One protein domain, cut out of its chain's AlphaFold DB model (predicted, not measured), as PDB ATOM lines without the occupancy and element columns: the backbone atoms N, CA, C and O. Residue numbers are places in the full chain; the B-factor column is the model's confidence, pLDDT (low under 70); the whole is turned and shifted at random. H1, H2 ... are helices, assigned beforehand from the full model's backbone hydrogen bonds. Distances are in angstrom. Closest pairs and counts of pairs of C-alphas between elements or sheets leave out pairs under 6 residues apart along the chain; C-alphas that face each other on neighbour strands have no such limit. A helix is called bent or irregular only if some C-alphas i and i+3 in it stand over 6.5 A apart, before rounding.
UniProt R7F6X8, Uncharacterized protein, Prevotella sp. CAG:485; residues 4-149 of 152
ATOM      1  N   LEU A   4      13.554  -4.046 -74.242       61.53
ATOM      2  CA  LEU A   4      13.346  -5.481 -74.486       61.53
ATOM      3  C   LEU A   4      14.384  -6.391 -73.798       61.53
ATOM      4  O   LEU A   4      13.965  -7.349 -73.148       61.53
ATOM      5  N   PRO A   5      15.702  -6.100 -73.851       75.50
ATOM      6  CA  PRO A   5      16.686  -6.916 -73.142       75.50
ATOM      7  C   PRO A   5      16.521  -6.843 -71.616       75.50
ATOM      8  O   PRO A   5      16.650  -7.866 -70.955       75.50
ATOM      9  N   LYS A   6      16.144  -5.680 -71.060       82.19
ATOM     10  CA  LYS A   6      15.902  -5.502 -69.613       82.19
ATOM     11  C   LYS A   6      14.659  -6.254 -69.124       82.19
ATOM     12  O   LYS A   6      14.650  -6.792 -68.019       82.19
ATOM     13  N   VAL A   7      13.609  -6.303 -69.946       85.38
ATOM     14  CA  VAL A   7      12.401  -7.091 -69.657       85.38
ATOM     15  C   VAL A   7      12.724  -8.587 -69.704       85.38
ATOM     16  O   VAL A   7      12.347  -9.317 -68.792       85.38
ATOM     17  N   GLY A   8      13.482  -9.035 -70.712       86.25
ATOM     18  CA  GLY A   8      13.922 -10.428 -70.825       86.25
ATOM     19  C   GLY A   8      14.764 -10.891 -69.632       86.25
ATOM     20  O   GLY A   8      14.498 -11.954 -69.072       86.25
ATOM     21  N   THR A   9      15.722 -10.074 -69.181       89.25
ATOM     22  CA  THR A   9      16.529 -10.384 -67.988       89.25
ATOM     23  C   THR A   9      15.682 -10.434 -66.720       89.25
ATOM     24  O   THR A   9      15.841 -11.355 -65.928       89.25
ATOM     25  N   ALA A  10      14.734  -9.507 -66.542       90.56
ATOM     26  CA  ALA A  10      13.856  -9.499 -65.371       90.56
ATOM     27  C   ALA A  10      12.951 -10.744 -65.306       90.56
ATOM     28  O   ALA A  10      12.753 -11.315 -64.230       90.56
ATOM     29  N   ILE A  11      12.427 -11.195 -66.451       92.25
ATOM     30  CA  ILE A  11      11.634 -12.429 -66.539       92.25
ATOM     31  C   ILE A  11      12.497 -13.642 -66.188       92.25
ATOM     32  O   ILE A  11      12.080 -14.472 -65.378       92.25
ATOM     33  N   LEU A  12      13.706 -13.730 -66.750       92.19
ATOM     34  CA  LEU A  12      14.628 -14.833 -66.482       92.19
ATOM     35  C   LEU A  12      15.025 -14.891 -65.001       92.19
ATOM     36  O   LEU A  12      14.940 -15.950 -64.386       92.19
ATOM     37  N   GLU A  13      15.400 -13.757 -64.406       92.94
ATOM     38  CA  GLU A  13      15.721 -13.677 -62.978       92.94
ATOM     39  C   GLU A  13      14.541 -14.091 -62.096       92.94
ATOM     40  O   GLU A  13      14.721 -14.802 -61.106       92.94
ATOM     41  N   SER A  14      13.327 -13.671 -62.456       93.38
ATOM     42  CA  SER A  14      12.114 -14.042 -61.727       93.38
ATOM     43  C   SER A  14      11.873 -15.551 -61.790       93.38
ATOM     44  O   SER A  14      11.626 -16.174 -60.759       93.38
ATOM     45  N   LEU A  15      12.027 -16.159 -62.970       92.75
ATOM     46  CA  LEU A  15      11.940 -17.609 -63.163       92.75
ATOM     47  C   LEU A  15      12.961 -18.361 -62.307       92.75
ATOM     48  O   LEU A  15      12.595 -19.293 -61.594       92.75
ATOM     49  N   VAL A  16      14.224 -17.925 -62.317       92.12
ATOM     50  CA  VAL A  16      15.286 -18.536 -61.501       92.12
ATOM     51  C   VAL A  16      14.955 -18.441 -60.011       92.12
ATOM     52  O   VAL A  16      15.101 -19.428 -59.293       92.12
ATOM     53  N   LYS A  17      14.456 -17.294 -59.534       92.25
ATOM     54  CA  LYS A  17      14.061 -17.123 -58.126       92.25
ATOM     55  C   LYS A  17      12.870 -17.993 -57.740       92.25
ATOM     56  O   LYS A  17      12.870 -18.547 -56.644       92.25
ATOM     57  N   VAL A  18      11.883 -18.148 -58.622       92.38
ATOM     58  CA  VAL A  18      10.740 -19.043 -58.387       92.38
ATOM     59  C   VAL A  18      11.205 -20.496 -58.312       92.38
ATOM     60  O   VAL A  18      10.842 -21.200 -57.374       92.38
ATOM     61  N   LEU A  19      12.066 -20.935 -59.233       89.50
ATOM     62  CA  LEU A  19      12.635 -22.284 -59.194       89.50
ATOM     63  C   LEU A  19      13.474 -22.506 -57.933       89.50
ATOM     64  O   LEU A  19      13.337 -23.534 -57.278       89.50
ATOM     65  N   TYR A  20      14.287 -21.527 -57.537       90.00
ATOM     66  CA  TYR A  20      15.029 -21.574 -56.280       90.00
ATOM     67  C   TYR A  20      14.091 -21.704 -55.072       90.00
ATOM     68  O   TYR A  20      14.318 -22.523 -54.182       90.00
ATOM     69  N   PHE A  21      13.014 -20.924 -55.040       88.06
ATOM     70  CA  PHE A  21      12.029 -20.979 -53.966       88.06
ATOM     71  C   PHE A  21      11.317 -22.337 -53.896       88.06
ATOM     72  O   PHE A  21      11.099 -22.860 -52.811       88.06
ATOM     73  N   ILE A  22      10.997 -22.939 -55.039       89.19
ATOM     74  CA  ILE A  22      10.355 -24.255 -55.110       89.19
ATOM     75  C   ILE A  22      11.337 -25.356 -54.685       89.19
ATOM     76  O   ILE A  22      10.987 -26.176 -53.845       89.19
ATOM     77  N   PHE A  23      12.563 -25.364 -55.222       88.38
ATOM     78  CA  PHE A  23      13.477 -26.512 -55.122       88.38
ATOM     79  C   PHE A  23      14.572 -26.416 -54.049       88.38
ATOM     80  O   PHE A  23      15.120 -27.431 -53.612       88.38
ATOM     81  N   VAL A  24      14.952 -25.212 -53.633       91.38
ATOM     82  CA  VAL A  24      16.085 -25.016 -52.714       91.38
ATOM     83  C   VAL A  24      15.598 -24.670 -51.317       91.38
ATOM     84  O   VAL A  24      16.150 -25.147 -50.326       91.38
ATOM     85  N   TRP A  25      14.534 -23.877 -51.211       91.75
ATOM     86  CA  TRP A  25      14.047 -23.404 -49.919       91.75
ATOM     87  C   TRP A  25      13.640 -24.528 -48.948       91.75
ATOM     88  O   TRP A  25      14.105 -24.473 -47.804       91.75
ATOM     89  N   PRO A  26      12.884 -25.574 -49.343       92.62
ATOM     90  CA  PRO A  26      12.541 -26.655 -48.415       92.62
ATOM     91  C   PRO A  26      13.777 -27.372 -47.860       92.62
ATOM     92  O   PRO A  26      13.875 -27.617 -46.655       92.62
ATOM     93  N   PHE A  27      14.773 -27.606 -48.718       91.81
ATOM     94  CA  PHE A  27      16.029 -28.229 -48.316       91.81
ATOM     95  C   PHE A  27      16.846 -27.336 -47.374       91.81
ATOM     96  O   PHE A  27      17.411 -27.821 -46.396       91.81
ATOM     97  N   LEU A  28      16.863 -26.019 -47.603       93.31
ATOM     98  CA  LEU A  28      17.511 -25.072 -46.691       93.31
ATOM     99  C   LEU A  28      16.849 -25.040 -45.313       93.31
ATOM    100  O   LEU A  28      17.549 -24.955 -44.303       93.31
ATOM    101  N   VAL A  29      15.515 -25.121 -45.253       93.38
ATOM    102  CA  VAL A  29      14.786 -25.216 -43.979       93.38
ATOM    103  C   VAL A  29      15.194 -26.483 -43.233       93.38
ATOM    104  O   VAL A  29      15.512 -26.414 -42.044       93.38
ATOM    105  N   TRP A  30      15.257 -27.618 -43.932       94.88
ATOM    106  CA  TRP A  30      15.726 -28.874 -43.354       94.88
ATOM    107  C   TRP A  30      17.175 -28.772 -42.850       94.88
ATOM    108  O   TRP A  30      17.436 -29.065 -41.683       94.88
ATOM    109  N   LEU A  31      18.101 -28.252 -43.664       94.31
ATOM    110  CA  LEU A  31      19.514 -28.090 -43.302       94.31
ATOM    111  C   LEU A  31      19.700 -27.185 -42.074       94.31
ATOM    112  O   LEU A  31      20.494 -27.480 -41.180       94.31
ATOM    113  N   LYS A  32      18.923 -26.101 -41.984       94.25
ATOM    114  CA  LYS A  32      18.928 -25.207 -40.820       94.25
ATOM    115  C   LYS A  32      18.447 -25.915 -39.550       94.25
ATOM    116  O   LYS A  32      18.928 -25.605 -38.458       94.25
ATOM    117  N   SER A  33      17.495 -26.839 -39.657       93.06
ATOM    118  CA  SER A  33      17.062 -27.676 -38.529       93.06
ATOM    119  C   SER A  33      18.135 -28.688 -38.128       93.06
ATOM    120  O   SER A  33      18.419 -28.804 -36.940       93.06
ATOM    121  N   VAL A  34      18.816 -29.325 -39.089       93.75
ATOM    122  CA  VAL A  34      19.967 -30.207 -38.811       93.75
ATOM    123  C   VAL A  34      21.050 -29.469 -38.021       93.75
ATOM    124  O   VAL A  34      21.483 -29.947 -36.973       93.75
ATOM    125  N   GLY A  35      21.441 -28.272 -38.471       93.81
ATOM    126  CA  GLY A  35      22.453 -27.465 -37.784       93.81
ATOM    127  C   GLY A  35      22.057 -27.104 -36.348       93.81
ATOM    128  O   GLY A  35      22.879 -27.177 -35.437       93.81
ATOM    129  N   ARG A  36      20.782 -26.775 -36.111       91.50
ATOM    130  CA  ARG A  36      20.286 -26.452 -34.763       91.50
ATOM    131  C   ARG A  36      20.250 -27.662 -33.833       91.50
ATOM    132  O   ARG A  36      20.658 -27.525 -32.683       91.50
ATOM    133  N   ILE A  37      19.864 -28.843 -34.318       92.25
ATOM    134  CA  ILE A  37      19.959 -30.077 -33.520       92.25
ATOM    135  C   ILE A  37      21.409 -30.394 -33.165       92.25
ATOM    136  O   ILE A  37      21.682 -30.762 -32.022       92.25
ATOM    137  N   SER A  38      22.336 -30.240 -34.117       91.50
ATOM    138  CA  SER A  38      23.763 -30.432 -33.835       91.50
ATOM    139  C   SER A  38      24.207 -29.521 -32.696       91.50
ATOM    140  O   SER A  38      24.750 -30.004 -31.710       91.50
ATOM    141  N   ASN A  39      23.850 -28.234 -32.749       90.44
ATOM    142  CA  ASN A  39      24.173 -27.287 -31.681       90.44
ATOM    143  C   ASN A  39      23.569 -27.687 -30.326       90.44
ATOM    144  O   ASN A  39      24.247 -27.584 -29.306       90.44
ATOM    145  N   VAL A  40      22.319 -28.170 -30.295       87.88
ATOM    146  CA  VAL A  40      21.673 -28.667 -29.063       87.88
ATOM    147  C   VAL A  40      22.461 -29.828 -28.453       87.88
ATOM    148  O   VAL A  40      22.629 -29.882 -27.231       87.88
ATOM    149  N   LYS A  41      22.963 -30.737 -29.298       87.88
ATOM    150  CA  LYS A  41      23.812 -31.858 -28.886       87.88
ATOM    151  C   LYS A  41      25.169 -31.373 -28.375       87.88
ATOM    152  O   LYS A  41      25.568 -31.765 -27.280       87.88
ATOM    153  N   ASP A  42      25.846 -30.509 -29.127       88.75
ATOM    154  CA  ASP A  42      27.200 -30.033 -28.819       88.75
ATOM    155  C   ASP A  42      27.232 -29.222 -27.518       88.75
ATOM    156  O   ASP A  42      28.101 -29.407 -26.666       88.75
ATOM    157  N   GLN A  43      26.222 -28.379 -27.307       85.75
ATOM    158  CA  GLN A  43      26.060 -27.587 -26.087       85.75
ATOM    159  C   GLN A  43      25.436 -28.380 -24.927       85.75
ATOM    160  O   GLN A  43      25.319 -27.857 -23.820       85.75
ATOM    161  N   GLN A  44      25.023 -29.631 -25.162       84.06
ATOM    162  CA  GLN A  44      24.315 -30.480 -24.202       84.06
ATOM    163  C   GLN A  44      23.125 -29.772 -23.527       84.06
ATOM    164  O   GLN A  44      22.890 -29.917 -22.326       84.06
ATOM    165  N   LEU A  45      22.352 -29.002 -24.301       81.00
ATOM    166  CA  LEU A  45      21.266 -28.158 -23.776       81.00
ATOM    167  C   LEU A  45      20.138 -28.954 -23.105       81.00
ATOM    168  O   LEU A  45      19.416 -28.394 -22.273       81.00
ATOM    169  N   LEU A  46      20.008 -30.235 -23.461       84.75
ATOM    170  CA  LEU A  46      19.037 -31.197 -22.933       84.75
ATOM    171  C   LEU A  46      19.641 -32.158 -21.892       84.75
ATOM    172  O   LEU A  46      19.075 -33.211 -21.629       84.75
ATOM    173  N   ASN A  47      20.789 -31.835 -21.297       88.06
ATOM    174  CA  ASN A  47      21.347 -32.634 -20.210       88.06
ATOM    175  C   ASN A  47      20.927 -32.045 -18.853       88.06
ATOM    176  O   ASN A  47      21.412 -30.978 -18.479       88.06
ATOM    177  N   LEU A  48      20.039 -32.735 -18.127       84.88
ATOM    178  CA  LEU A  48      19.529 -32.289 -16.821       84.88
ATOM    179  C   LEU A  48      20.656 -32.007 -15.819       84.88
ATOM    180  O   LEU A  48      20.598 -30.992 -15.127       84.88
ATOM    181  N   ASP A  49      21.711 -32.821 -15.825       84.38
ATOM    182  CA  ASP A  49      22.845 -32.696 -14.900       84.38
ATOM    183  C   ASP A  49      23.670 -31.422 -15.142       84.38
ATOM    184  O   ASP A  49      24.415 -30.972 -14.275       84.38
ATOM    185  N   ARG A  50      23.539 -30.813 -16.328       84.50
ATOM    186  CA  ARG A  50      24.235 -29.574 -16.706       84.50
ATOM    187  C   ARG A  50      23.369 -28.324 -16.583       84.50
ATOM    188  O   ARG A  50      23.870 -27.213 -16.778       84.50
ATOM    189  N   ILE A  51      22.079 -28.458 -16.276       85.50
ATOM    190  CA  ILE A  51      21.176 -27.312 -16.147       85.50
ATOM    191  C   ILE A  51      21.289 -26.739 -14.734       85.50
ATOM    192  O   ILE A  51      20.598 -27.158 -13.812       85.50
ATOM    193  N   ASN A  52      22.136 -25.723 -14.579       82.19
ATOM    194  CA  ASN A  52      22.319 -25.023 -13.310       82.19
ATOM    195  C   ASN A  52      21.362 -23.819 -13.188       82.19
ATOM    196  O   ASN A  52      21.777 -22.660 -13.218       82.19
ATOM    197  N   THR A  53      20.054 -24.087 -13.141       82.62
ATOM    198  CA  THR A  53      19.017 -23.065 -12.905       82.62
ATOM    199  C   THR A  53      18.169 -23.440 -11.695       82.62
ATOM    200  O   THR A  53      18.109 -24.600 -11.302       82.62
ATOM    201  N   ARG A  54      17.452 -22.465 -11.119       82.19
ATOM    202  CA  ARG A  54      16.528 -22.700  -9.992       82.19
ATOM    203  C   ARG A  54      15.429 -23.731 -10.311       82.19
ATOM    204  O   ARG A  54      14.889 -24.339  -9.396       82.19
ATOM    205  N   TRP A  55      15.103 -23.916 -11.593       83.56
ATOM    206  CA  TRP A  55      14.058 -24.825 -12.075       83.56
ATOM    207  C   TRP A  55      14.595 -25.688 -13.231       83.56
ATOM    208  O   TRP A  55      14.263 -25.436 -14.399       83.56
ATOM    209  N   PRO A  56      15.442 -26.692 -12.942       84.06
ATOM    210  CA  PRO A  56      16.175 -27.426 -13.973       84.06
ATOM    211  C   PRO A  56      15.244 -28.232 -14.886       84.06
ATOM    212  O   PRO A  56      15.341 -28.144 -16.109       84.06
ATOM    213  N   LEU A  57      14.257 -28.914 -14.304       86.38
ATOM    214  CA  LEU A  57      13.244 -29.685 -15.028       86.38
ATOM    215  C   LEU A  57      12.371 -28.799 -15.936       86.38
ATOM    216  O   LEU A  57      12.136 -29.125 -17.095       86.38
ATOM    217  N   LEU A  58      11.938 -27.634 -15.444       83.44
ATOM    218  CA  LEU A  58      11.150 -26.686 -16.241       83.44
ATOM    219  C   LEU A  58      11.968 -26.116 -17.409       83.44
ATOM    220  O   LEU A  58      11.460 -25.957 -18.518       83.44
ATOM    221  N   THR A  59      13.250 -25.833 -17.168       84.44
ATOM    222  CA  THR A  59      14.183 -25.356 -18.199       84.44
ATOM    223  C   THR A  59      14.403 -26.421 -19.271       84.44
ATOM    224  O   THR A  59      14.392 -26.097 -20.458       84.44
ATOM    225  N   PHE A  60      14.546 -27.687 -18.864       88.25
ATOM    226  CA  PHE A  60      14.619 -28.823 -19.777       88.25
ATOM    227  C   PHE A  60      13.366 -28.911 -20.650       88.25
ATOM    228  O   PHE A  60      13.488 -28.908 -21.871       88.25
ATOM    229  N   PHE A  61      12.169 -28.909 -20.054       86.44
ATOM    230  CA  PHE A  61      10.920 -29.001 -20.818       86.44
ATOM    231  C   PHE A  61      10.755 -27.847 -21.799       86.44
ATOM    232  O   PHE A  61      10.386 -28.075 -22.949       86.44
ATOM    233  N   LYS A  62      11.084 -26.620 -21.380       84.94
ATOM    234  CA  LYS A  62      11.083 -25.470 -22.283       84.94
ATOM    235  C   LYS A  62      11.986 -25.743 -23.487       84.94
ATOM    236  O   LYS A  62      11.488 -25.765 -24.603       84.94
ATOM    237  N   ARG A  63      13.276 -26.022 -23.270       87.56
ATOM    238  CA  ARG A  63      14.232 -26.289 -24.362       87.56
ATOM    239  C   ARG A  63      13.784 -27.453 -25.245       87.56
ATOM    240  O   ARG A  63      13.838 -27.357 -26.468       87.56
ATOM    241  N   PHE A  64      13.270 -28.521 -24.644       88.81
ATOM    242  CA  PHE A  64      12.768 -29.680 -25.369       88.81
ATOM    243  C   PHE A  64      11.633 -29.304 -26.329       88.81
ATOM    244  O   PHE A  64      11.738 -29.560 -27.526       88.81
ATOM    245  N   PHE A  65      10.579 -28.644 -25.845       84.75
ATOM    246  CA  PHE A  65       9.421 -28.308 -26.677       84.75
ATOM    247  C   PHE A  65       9.687 -27.163 -27.661       84.75
ATOM    248  O   PHE A  65       9.112 -27.153 -28.748       84.75
ATOM    249  N   THR A  66      10.541 -26.199 -27.309       80.38
ATOM    250  CA  THR A  66      10.707 -24.972 -28.103       80.38
ATOM    251  C   THR A  66      11.876 -25.012 -29.073       80.38
ATOM    252  O   THR A  66      11.794 -24.387 -30.130       80.38
ATOM    253  N   GLU A  67      12.954 -25.710 -28.715       81.56
ATOM    254  CA  GLU A  67      14.215 -25.716 -29.468       81.56
ATOM    255  C   GLU A  67      14.483 -27.076 -30.122       81.56
ATOM    256  O   GLU A  67      15.001 -27.117 -31.231       81.56
ATOM    257  N   PHE A  68      14.102 -28.187 -29.485       90.44
ATOM    258  CA  PHE A  68      14.452 -29.521 -29.980       90.44
ATOM    259  C   PHE A  68      13.338 -30.213 -30.769       90.44
ATOM    260  O   PHE A  68      13.579 -30.664 -31.882       90.44
ATOM    261  N   MET A  69      12.124 -30.300 -30.219       92.62
ATOM    262  CA  MET A  69      11.055 -31.160 -30.743       92.62
ATOM    263  C   MET A  69      10.722 -30.858 -32.208       92.62
ATOM    264  O   MET A  69      10.729 -31.761 -33.036       92.62
ATOM    265  N   PHE A  70      10.476 -29.591 -32.551       91.56
ATOM    266  CA  PHE A  70      10.145 -29.212 -33.927       91.56
ATOM    267  C   PHE A  70      11.299 -29.457 -34.895       91.56
ATOM    268  O   PHE A  70      11.079 -29.966 -35.992       91.56
ATOM    269  N   ASP A  71      12.525 -29.119 -34.498       92.31
ATOM    270  CA  ASP A  71      13.685 -29.296 -35.363       92.31
ATOM    271  C   ASP A  71      13.973 -30.791 -35.576       92.31
ATOM    272  O   ASP A  71      14.205 -31.198 -36.713       92.31
ATOM    273  N   ALA A  72      13.848 -31.623 -34.535       93.56
ATOM    274  CA  ALA A  72      13.938 -33.082 -34.624       93.56
ATOM    275  C   ALA A  72      12.888 -33.672 -35.566       93.56
ATOM    276  O   ALA A  72      13.233 -34.475 -36.435       93.56
ATOM    277  N   THR A  73      11.636 -33.221 -35.463       94.00
ATOM    278  CA  THR A  73      10.575 -33.639 -36.384       94.00
ATOM    279  C   THR A  73      10.909 -33.260 -37.824       94.00
ATOM    280  O   THR A  73      10.774 -34.103 -38.704       94.00
ATOM    281  N   VAL A  74      11.403 -32.040 -38.083       94.06
ATOM    282  CA  VAL A  74      11.826 -31.630 -39.436       94.06
ATOM    283  C   VAL A  74      12.947 -32.527 -39.958       94.06
ATOM    284  O   VAL A  74      12.886 -32.965 -41.104       94.06
ATOM    285  N   VAL A  75      13.956 -32.824 -39.135       94.50
ATOM    286  CA  VAL A  75      15.095 -33.649 -39.558       94.50
ATOM    287  C   VAL A  75      14.659 -35.066 -39.922       94.50
ATOM    288  O   VAL A  75      15.069 -35.578 -40.965       94.50
ATOM    289  N   LEU A  76      13.789 -35.668 -39.110       94.81
ATOM    290  CA  LEU A  76      13.251 -37.009 -39.346       94.81
ATOM    291  C   LEU A  76      12.183 -37.053 -40.449       94.81
ATOM    292  O   LEU A  76      11.877 -38.132 -40.953       94.81
ATOM    293  N   TRP A  77      11.635 -35.909 -40.859       94.88
ATOM    294  CA  TRP A  77      10.524 -35.855 -41.806       94.88
ATOM    295  C   TRP A  77      10.860 -36.452 -43.171       94.88
ATOM    296  O   TRP A  77      10.081 -37.226 -43.712       94.88
ATOM    297  N   TYR A  78      12.028 -36.132 -43.729       93.12
ATOM    298  CA  TYR A  78      12.442 -36.651 -45.034       93.12
ATOM    299  C   TYR A  78      12.662 -38.170 -45.062       93.12
ATOM    300  O   TYR A  78      12.071 -38.812 -45.932       93.12
ATOM    301  N   PRO A  79      13.432 -38.786 -44.141       94.88
ATOM    302  CA  PRO A  79      13.563 -40.242 -44.137       94.88
ATOM    303  C   PRO A  79      12.223 -40.943 -43.869       94.88
ATOM    304  O   PRO A  79      11.909 -41.918 -44.547       94.88
ATOM    305  N   LEU A  80      11.399 -40.432 -42.946       95.19
ATOM    306  CA  LEU A  80      10.086 -41.022 -42.657       95.19
ATOM    307  C   LEU A  80       9.106 -40.869 -43.825       95.19
ATOM    308  O   LEU A  80       8.414 -41.821 -44.178       95.19
ATOM    309  N   GLY A  81       9.064 -39.697 -44.452       94.94
ATOM    310  CA  GLY A  81       8.179 -39.431 -45.578       94.94
ATOM    311  C   GLY A  81       8.561 -40.221 -46.829       94.94
ATOM    312  O   GLY A  81       7.675 -40.646 -47.565       94.94
ATOM    313  N   LEU A  82       9.850 -40.521 -47.034       95.25
ATOM    314  CA  LEU A  82      10.283 -41.431 -48.098       95.25
ATOM    315  C   LEU A  82       9.780 -42.861 -47.859       95.25
ATOM    316  O   LEU A  82       9.245 -43.480 -48.777       95.25
ATOM    317  N   ILE A  83       9.911 -43.374 -46.629       96.88
ATOM    318  CA  ILE A  83       9.374 -44.693 -46.257       96.88
ATOM    319  C   ILE A  83       7.861 -44.720 -46.498       96.88
ATOM    320  O   ILE A  83       7.350 -45.645 -47.127       96.88
ATOM    321  N   PHE A  84       7.151 -43.681 -46.058       95.56
ATOM    322  CA  PHE A  84       5.707 -43.573 -46.234       95.56
ATOM    323  C   PHE A  84       5.297 -43.491 -47.713       95.56
ATOM    324  O   PHE A  84       4.341 -44.144 -48.121       95.56
ATOM    325  N   ALA A  85       6.054 -42.766 -48.541       96.38
ATOM    326  CA  ALA A  85       5.829 -42.721 -49.982       96.38
ATOM    327  C   ALA A  85       5.941 -44.122 -50.603       96.38
ATOM    328  O   ALA A  85       5.058 -44.528 -51.354       96.38
ATOM    329  N   ILE A  86       6.977 -44.891 -50.254       96.25
ATOM    330  CA  ILE A  86       7.160 -46.263 -50.758       96.25
ATOM    331  C   ILE A  86       5.990 -47.163 -50.345       96.25
ATOM    332  O   ILE A  86       5.487 -47.921 -51.171       96.25
ATOM    333  N   VAL A  87       5.516 -47.059 -49.101       96.75
ATOM    334  CA  VAL A  87       4.322 -47.795 -48.648       96.75
ATOM    335  C   VAL A  87       3.111 -47.452 -49.520       96.75
ATOM    336  O   VAL A  87       2.417 -48.352 -49.987       96.75
ATOM    337  N   MET A  88       2.907 -46.168 -49.811       97.31
ATOM    338  CA  MET A  88       1.798 -45.692 -50.642       97.31
ATOM    339  C   MET A  88       1.910 -46.138 -52.101       97.31
ATOM    340  O   MET A  88       0.894 -46.432 -52.725       97.31
ATOM    341  N   LEU A  89       3.130 -46.274 -52.629       96.31
ATOM    342  CA  LEU A  89       3.360 -46.853 -53.953       96.31
ATOM    343  C   LEU A  89       2.879 -48.306 -54.025       96.31
ATOM    344  O   LEU A  89       2.289 -48.703 -55.026       96.31
ATOM    345  N   VAL A  90       3.146 -49.087 -52.976       96.62
ATOM    346  CA  VAL A  90       2.789 -50.510 -52.910       96.62
ATOM    347  C   VAL A  90       1.293 -50.708 -52.664       96.62
ATOM    348  O   VAL A  90       0.719 -51.648 -53.207       96.62
ATOM    349  N   GLN A  91       0.663 -49.852 -51.855       96.31
ATOM    350  CA  GLN A  91      -0.737 -50.012 -51.449       96.31
ATOM    351  C   GLN A  91      -1.735 -49.380 -52.426       96.31
ATOM    352  O   GLN A  91      -2.677 -50.047 -52.842       96.31
ATOM    353  N   ASP A  92      -1.503 -48.126 -52.825       94.94
ATOM    354  CA  ASP A  92      -2.476 -47.314 -53.573       94.94
ATOM    355  C   ASP A  92      -1.988 -46.927 -54.982       94.94
ATOM    356  O   ASP A  92      -2.729 -46.353 -55.784       94.94
ATOM    357  N   GLY A  93      -0.733 -47.242 -55.310       95.06
ATOM    358  CA  GLY A  93      -0.146 -47.018 -56.626       95.06
ATOM    359  C   GLY A  93       0.534 -45.657 -56.807       95.06
ATOM    360  O   GLY A  93       0.790 -44.892 -55.874       95.06
ATOM    361  N   PHE A  94       0.885 -45.361 -58.060       95.69
ATOM    362  CA  PHE A  94       1.811 -44.274 -58.400       95.69
ATOM    363  C   PHE A  94       1.294 -42.868 -58.057       95.69
ATOM    364  O   PHE A  94       2.079 -42.010 -57.654       95.69
ATOM    365  N   LEU A  95      -0.012 -42.617 -58.198       96.12
ATOM    366  CA  LEU A  95      -0.586 -41.298 -57.910       96.12
ATOM    367  C   LEU A  95      -0.417 -40.936 -56.425       96.12
ATOM    368  O   LEU A  95       0.083 -39.855 -56.112       96.12
ATOM    369  N   SER A  96      -0.777 -41.850 -55.519       95.94
ATOM    370  CA  SER A  96      -0.639 -41.658 -54.071       95.94
ATOM    371  C   SER A  96       0.823 -41.496 -53.663       95.94
ATOM    372  O   SER A  96       1.151 -40.588 -52.901       95.94
ATOM    373  N   PHE A  97       1.719 -42.298 -54.246       96.56
ATOM    374  CA  PHE A  97       3.164 -42.121 -54.099       96.56
ATOM    375  C   PHE A  97       3.620 -40.703 -54.466       96.56
ATOM    376  O   PHE A  97       4.294 -40.051 -53.669       96.56
ATOM    377  N   ALA A  98       3.229 -40.199 -55.641       96.31
ATOM    378  CA  ALA A  98       3.637 -38.879 -56.113       96.31
ATOM    379  C   ALA A  98       3.110 -37.752 -55.207       96.31
ATOM    380  O   ALA A  98       3.867 -36.846 -54.848       96.31
ATOM    381  N   ILE A  99       1.844 -37.831 -54.783       95.88
ATOM    382  CA  ILE A  99       1.232 -36.863 -53.858       95.88
ATOM    383  C   ILE A  99       1.999 -36.827 -52.533       95.88
ATOM    384  O   ILE A  99       2.345 -35.753 -52.038       95.88
ATOM    385  N   VAL A 100       2.305 -37.995 -51.970       96.06
ATOM    386  CA  VAL A 100       3.014 -38.117 -50.693       96.06
ATOM    387  C   VAL A 100       4.454 -37.635 -50.803       96.06
ATOM    388  O   VAL A 100       4.957 -37.010 -49.871       96.06
ATOM    389  N   LEU A 101       5.117 -37.865 -51.934       95.38
ATOM    390  CA  LEU A 101       6.481 -37.400 -52.167       95.38
ATOM    391  C   LEU A 101       6.537 -35.867 -52.249       95.38
ATOM    392  O   LEU A 101       7.374 -35.249 -51.590       95.38
ATOM    393  N   ILE A 102       5.587 -35.244 -52.955       94.12
ATOM    394  CA  ILE A 102       5.432 -33.780 -52.990       94.12
ATOM    395  C   ILE A 102       5.100 -33.239 -51.591       94.12
ATOM    396  O   ILE A 102       5.726 -32.285 -51.127       94.12
ATOM    397  N   GLY A 103       4.153 -33.865 -50.886       94.19
ATOM    398  CA  GLY A 103       3.773 -33.469 -49.528       94.19
ATOM    399  C   GLY A 103       4.929 -33.593 -48.534       94.19
ATOM    400  O   GLY A 103       5.147 -32.704 -47.712       94.19
ATOM    401  N   THR A 104       5.729 -34.652 -48.648       94.81
ATOM    402  CA  THR A 104       6.931 -34.870 -47.836       94.81
ATOM    403  C   THR A 104       7.956 -33.774 -48.087       94.81
ATOM    404  O   THR A 104       8.483 -33.196 -47.138       94.81
ATOM    405  N   TYR A 105       8.193 -33.451 -49.357       94.31
ATOM    406  CA  TYR A 105       9.169 -32.455 -49.770       94.31
ATOM    407  C   TYR A 105       8.899 -31.070 -49.148       94.31
ATOM    408  O   TYR A 105       9.805 -30.469 -48.558       94.31
ATOM    409  N   TYR A 106       7.641 -30.617 -49.170       94.25
ATOM    410  CA  TYR A 106       7.219 -29.353 -48.546       94.25
ATOM    411  C   TYR A 106       6.878 -29.460 -47.052       94.25
ATOM    412  O   TYR A 106       6.762 -28.442 -46.371       94.25
ATOM    413  N   GLY A 107       6.739 -30.663 -46.493       92.56
ATOM    414  CA  GLY A 107       6.335 -30.838 -45.097       92.56
ATOM    415  C   GLY A 107       7.330 -30.254 -44.089       92.56
ATOM    416  O   GLY A 107       6.910 -29.680 -43.089       92.56
ATOM    417  N   ALA A 108       8.633 -30.273 -44.397       91.81
ATOM    418  CA  ALA A 108       9.665 -29.609 -43.588       91.81
ATOM    419  C   ALA A 108       9.390 -28.103 -43.401       91.81
ATOM    420  O   ALA A 108       9.556 -27.559 -42.306       91.81
ATOM    421  N   VAL A 109       8.919 -27.439 -44.459       92.69
ATOM    422  CA  VAL A 109       8.515 -26.029 -44.425       92.69
ATOM    423  C   VAL A 109       7.279 -25.853 -43.552       92.69
ATOM    424  O   VAL A 109       7.284 -25.009 -42.657       92.69
ATOM    425  N   ASN A 110       6.246 -26.670 -43.765       92.25
ATOM    426  CA  ASN A 110       4.998 -26.592 -43.003       92.25
ATOM    427  C   ASN A 110       5.234 -26.767 -41.496       92.25
ATOM    428  O   ASN A 110       4.689 -26.011 -40.695       92.25
ATOM    429  N   ILE A 111       6.100 -27.703 -41.103       91.81
ATOM    430  CA  ILE A 111       6.472 -27.916 -39.697       91.81
ATOM    431  C   ILE A 111       7.246 -26.712 -39.146       91.81
ATOM    432  O   ILE A 111       7.007 -26.301 -38.011       91.81
ATOM    433  N   SER A 112       8.143 -26.104 -39.933       89.25
ATOM    434  CA  SER A 112       8.841 -24.880 -39.514       89.25
ATOM    435  C   SER A 112       7.873 -23.709 -39.316       89.25
ATOM    436  O   SER A 112       8.020 -22.971 -38.348       89.25
ATOM    437  N   ILE A 113       6.874 -23.549 -40.186       91.06
ATOM    438  CA  ILE A 113       5.829 -22.527 -40.024       91.06
ATOM    439  C   ILE A 113       5.000 -22.817 -38.767       91.06
ATOM    440  O   ILE A 113       4.769 -21.920 -37.959       91.06
ATOM    441  N   ALA A 114       4.602 -24.075 -38.553       90.69
ATOM    442  CA  ALA A 114       3.866 -24.487 -37.361       90.69
ATOM    443  C   ALA A 114       4.658 -24.223 -36.070       90.69
ATOM    444  O   ALA A 114       4.077 -23.771 -35.084       90.69
ATOM    445  N   ARG A 115       5.983 -24.436 -36.080       89.25
ATOM    446  CA  ARG A 115       6.870 -24.051 -34.973       89.25
ATOM    447  C   ARG A 115       6.778 -22.556 -34.702       89.25
ATOM    448  O   ARG A 115       6.592 -22.167 -33.555       89.25
ATOM    449  N   ASP A 116       6.925 -21.728 -35.728       88.50
ATOM    450  CA  ASP A 116       6.956 -20.274 -35.560       88.50
ATOM    451  C   ASP A 116       5.601 -19.757 -35.033       88.50
ATOM    452  O   ASP A 116       5.560 -18.937 -34.113       88.50
ATOM    453  N   ILE A 117       4.490 -20.327 -35.514       89.38
ATOM    454  CA  ILE A 117       3.141 -20.070 -34.987       89.38
ATOM    455  C   ILE A 117       3.028 -20.508 -33.522       89.38
ATOM    456  O   ILE A 117       2.541 -19.743 -32.690       89.38
ATOM    457  N   PHE A 118       3.494 -21.709 -33.174       87.38
ATOM    458  CA  PHE A 118       3.475 -22.203 -31.796       87.38
ATOM    459  C   PHE A 118       4.283 -21.298 -30.859       87.38
ATOM    460  O   PHE A 118       3.817 -20.941 -29.777       87.38
ATOM    461  N   GLN A 119       5.475 -20.870 -31.280       84.12
ATOM    462  CA  GLN A 119       6.308 -19.952 -30.505       84.12
ATOM    463  C   GLN A 119       5.607 -18.603 -30.299       84.12
ATOM    464  O   GLN A 119       5.603 -18.076 -29.185       84.12
ATOM    465  N   PHE A 120       4.957 -18.073 -31.334       84.56
ATOM    466  CA  PHE A 120       4.201 -16.829 -31.234       84.56
ATOM    467  C   PHE A 120       2.986 -16.948 -30.301       84.56
ATOM    468  O   PHE A 120       2.799 -16.105 -29.427       84.56
ATOM    469  N   LEU A 121       2.180 -18.001 -30.447       85.12
ATOM    470  CA  LEU A 121       0.922 -18.156 -29.708       85.12
ATOM    471  C   LEU A 121       1.111 -18.624 -28.266       85.12
ATOM    472  O   LEU A 121       0.345 -18.227 -27.394       85.12
ATOM    473  N   VAL A 122       2.101 -19.474 -27.997       79.62
ATOM    474  CA  VAL A 122       2.265 -20.112 -26.683       79.62
ATOM    475  C   VAL A 122       3.370 -19.438 -25.879       79.62
ATOM    476  O   VAL A 122       3.166 -19.083 -24.717       79.62
ATOM    477  N   LEU A 123       4.543 -19.206 -26.473       73.81
ATOM    478  CA  LEU A 123       5.694 -18.706 -25.711       73.81
ATOM    479  C   LEU A 123       5.638 -17.206 -25.463       73.81
ATOM    480  O   LEU A 123       6.016 -16.769 -24.373       73.81
ATOM    481  N   ALA A 124       5.168 -16.412 -26.428       75.06
ATOM    482  CA  ALA A 124       5.092 -14.968 -26.234       75.06
ATOM    483  C   ALA A 124       4.164 -14.598 -25.054       75.06
ATOM    484  O   ALA A 124       4.613 -13.859 -24.172       75.06
ATOM    485  N   PRO A 125       2.948 -15.164 -24.913       75.69
ATOM    486  CA  PRO A 125       2.095 -14.879 -23.759       75.69
ATOM    487  C   PRO A 125       2.649 -15.443 -22.449       75.69
ATOM    488  O   PRO A 125       2.639 -14.741 -21.440       75.69
ATOM    489  N   LEU A 126       3.190 -16.667 -22.449       72.06
ATOM    490  CA  LEU A 126       3.747 -17.280 -21.235       72.06
ATOM    491  C   LEU A 126       4.967 -16.522 -20.706       72.06
ATOM    492  O   LEU A 126       5.090 -16.320 -19.500       72.06
ATOM    493  N   SER A 127       5.851 -16.056 -21.591       70.88
ATOM    494  CA  SER A 127       6.988 -15.216 -21.201       70.88
ATOM    495  C   SER A 127       6.533 -13.892 -20.583       70.88
ATOM    496  O   SER A 127       7.094 -13.454 -19.577       70.88
ATOM    497  N   LYS A 128       5.462 -13.297 -21.122       72.00
ATOM    498  CA  LYS A 128       4.870 -12.062 -20.606       72.00
ATOM    499  C   LYS A 128       4.222 -12.285 -19.238       72.00
ATOM    500  O   LYS A 128       4.505 -11.523 -18.317       72.00
ATOM    501  N   LEU A 129       3.453 -13.360 -19.068       69.81
ATOM    502  CA  LEU A 129       2.860 -13.750 -17.785       69.81
ATOM    503  C   LEU A 129       3.926 -14.029 -16.722       69.81
ATOM    504  O   LEU A 129       3.842 -13.505 -15.616       69.81
ATOM    505  N   MET A 130       4.973 -14.783 -17.066       66.50
ATOM    506  CA  MET A 130       6.090 -15.032 -16.152       66.50
ATOM    507  C   MET A 130       6.797 -13.732 -15.766       66.50
ATOM    508  O   MET A 130       7.110 -13.541 -14.595       66.50
ATOM    509  N   SER A 131       6.987 -12.801 -16.709       71.19
ATOM    510  CA  SER A 131       7.573 -11.492 -16.403       71.19
ATOM    511  C   SER A 131       6.735 -10.702 -15.390       71.19
ATOM    512  O   SER A 131       7.300 -10.104 -14.477       71.19
ATOM    513  N   TRP A 132       5.402 -10.771 -15.484       66.31
ATOM    514  CA  TRP A 132       4.483 -10.138 -14.533       66.31
ATOM    515  C   TRP A 132       4.530 -10.808 -13.159       66.31
ATOM    516  O   TRP A 132       4.652 -10.122 -12.149       66.31
ATOM    517  N   LEU A 133       4.540 -12.143 -13.116       61.72
ATOM    518  CA  LEU A 133       4.654 -12.917 -11.875       61.72
ATOM    519  C   LEU A 133       6.001 -12.730 -11.165       61.72
ATOM    520  O   LEU A 133       6.076 -12.874  -9.949       61.72
ATOM    521  N   THR A 134       7.064 -12.403 -11.903       61.91
ATOM    522  CA  THR A 134       8.380 -12.076 -11.326       61.91
ATOM    523  C   THR A 134       8.542 -10.607 -10.936       61.91
ATOM    524  O   THR A 134       9.498 -10.276 -10.239       61.91
ATOM    525  N   ARG A 135       7.616  -9.722 -11.336       57.56
ATOM    526  CA  ARG A 135       7.604  -8.292 -10.977       57.56
ATOM    527  C   ARG A 135       6.369  -7.857 -10.157       57.56
ATOM    528  O   ARG A 135       5.860  -6.767 -10.401       57.56
ATOM    529  N   PRO A 136       5.882  -8.615  -9.157       52.66
ATOM    530  CA  PRO A 136       4.719  -8.190  -8.377       52.66
ATOM    531  C   PRO A 136       5.019  -6.945  -7.517       52.66
ATOM    532  O   PRO A 136       4.104  -6.212  -7.158       52.66
ATOM    533  N   ALA A 137       6.296  -6.661  -7.228       52.59
ATOM    534  CA  ALA A 137       6.706  -5.589  -6.320       52.59
ATOM    535  C   ALA A 137       6.802  -4.188  -6.955       52.59
ATOM    536  O   ALA A 137       6.713  -3.204  -6.229       52.59
ATOM    537  N   GLN A 138       6.916  -4.048  -8.286       52.00
ATOM    538  CA  GLN A 138       7.037  -2.710  -8.897       52.00
ATOM    539  C   GLN A 138       5.752  -1.875  -8.768       52.00
ATOM    540  O   GLN A 138       5.818  -0.650  -8.787       52.00
ATOM    541  N   TYR A 139       4.595  -2.521  -8.601       50.22
ATOM    542  CA  TYR A 139       3.314  -1.843  -8.375       50.22
ATOM    543  C   TYR A 139       3.053  -1.563  -6.884       50.22
ATOM    544  O   TYR A 139       2.384  -0.591  -6.562       50.22
ATOM    545  N   LEU A 140       3.621  -2.373  -5.981       51.84
ATOM    546  CA  LEU A 140       3.524  -2.185  -4.524       51.84
ATOM    547  C   LEU A 140       4.501  -1.116  -4.006       51.84
ATOM    548  O   LEU A 140       4.191  -0.390  -3.064       51.84
ATOM    549  N   GLU A 141       5.669  -0.968  -4.637       50.69
ATOM    550  CA  GLU A 141       6.629   0.095  -4.304       50.69
ATOM    551  C   GLU A 141       6.144   1.494  -4.716       50.69
ATOM    552  O   GLU A 141       6.529   2.487  -4.093       50.69
ATOM    553  N   LEU A 142       5.288   1.584  -5.740       55.28
ATOM    554  CA  LEU A 142       4.643   2.842  -6.122       55.28
ATOM    555  C   LEU A 142       3.630   3.292  -5.061       55.28
ATOM    556  O   LEU A 142       3.574   4.481  -4.761       55.28
ATOM    557  N   ASP A 143       2.901   2.359  -4.446       50.09
ATOM    558  CA  ASP A 143       1.894   2.676  -3.426       50.09
ATOM    559  C   ASP A 143       2.545   3.118  -2.098       50.09
ATOM    560  O   ASP A 143       2.202   4.161  -1.534       50.09
ATOM    561  N   ASN A 144       3.610   2.429  -1.664       52.38
ATOM    562  CA  ASN A 144       4.368   2.815  -0.464       52.38
ATOM    563  C   ASN A 144       5.080   4.175  -0.598       52.38
ATOM    564  O   ASN A 144       5.177   4.925   0.375       52.38
ATOM    565  N   LYS A 145       5.562   4.539  -1.795       51.16
ATOM    566  CA  LYS A 145       6.174   5.862  -2.026       51.16
ATOM    567  C   LYS A 145       5.162   7.006  -2.066       51.16
ATOM    568  O   LYS A 145       5.541   8.134  -1.763       51.16
ATOM    569  N   ILE A 146       3.914   6.748  -2.453       56.41
ATOM    570  CA  ILE A 146       2.850   7.765  -2.457       56.41
ATOM    571  C   ILE A 146       2.303   7.972  -1.039       56.41
ATOM    572  O   ILE A 146       2.019   9.110  -0.668       56.41
ATOM    573  N   SER A 147       2.224   6.904  -0.238       52.88
ATOM    574  CA  SER A 147       1.864   6.953   1.187       52.88
ATOM    575  C   SER A 147       2.827   7.829   1.997       52.88
ATOM    576  O   SER A 147       2.401   8.782   2.640       52.88
ATOM    577  N   ASN A 148       4.139   7.596   1.879       52.59
ATOM    578  CA  ASN A 148       5.151   8.331   2.654       52.59
ATOM    579  C   ASN A 148       5.356   9.792   2.221       52.59
ATOM    580  O   ASN A 148       6.104  10.513   2.866       52.59
ATOM    581  N   LYS A 149       4.736  10.241   1.123       50.66
ATOM    582  CA  LYS A 149       4.873  11.622   0.628       50.66
ATOM    583  C   LYS A 149       3.729  12.544   1.069       50.66
ATOM    584  O   LYS A 149       3.678  13.688   0.633       50.66
TER     585      LYS A 149
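What this domain is: This is residues 4 to 149 of the 152 residues of an uncharacterized protein of Prevotella sp. CAG:485 (UniProt R7F6X8). Two bent helices, H3 and H4, fold back as a hairpin through arms H3b and H4a, and H2 crosses H3b. Residues 4 to 21 and 124 to 149 stick out. The printed part has 146 residues with five named helices, all helix, extended: radius of gyration of the C-alphas 23.8 A, spans 77 by 50 by 30 A.

Where its parts are: Find C-alpha 4 at (13.346, -5.481, -74.486), where H1, residues 4 to 23, begins; H2 is 25 to 42. By hydrogen bonds H3, 56 to 91, and H4, 94 to 134, were each assigned as one helix, but are bent at C-alphas 67 to 70, 7.0 A, and 105 to 108, 6.8 A. H4b, 108 to 134, spans 36.7 A. H5, 137 to 147, ends at (1.864, 6.953, 1.187).

How they stand to each other: In the hairpin H3b, 70 to 91, touches H4a, 94 to 105; see the closest C-alphas, Leu 89 and Phe 97, 4.7 A. H2 touches H3b at a steep tilt of 53 degrees, closest C-alphas Ser 33 and Asp 71, 4.9 A. Not every O i to N i+4 pair is within hydrogen-bond range in H3b (16 of 18), H4b (21 of 23) and H5 (5 of 7).

The domain as a whole: The printed part has no cut. H2 to H3 is a long link. Residues 132 to 149 are under pLDDT 70.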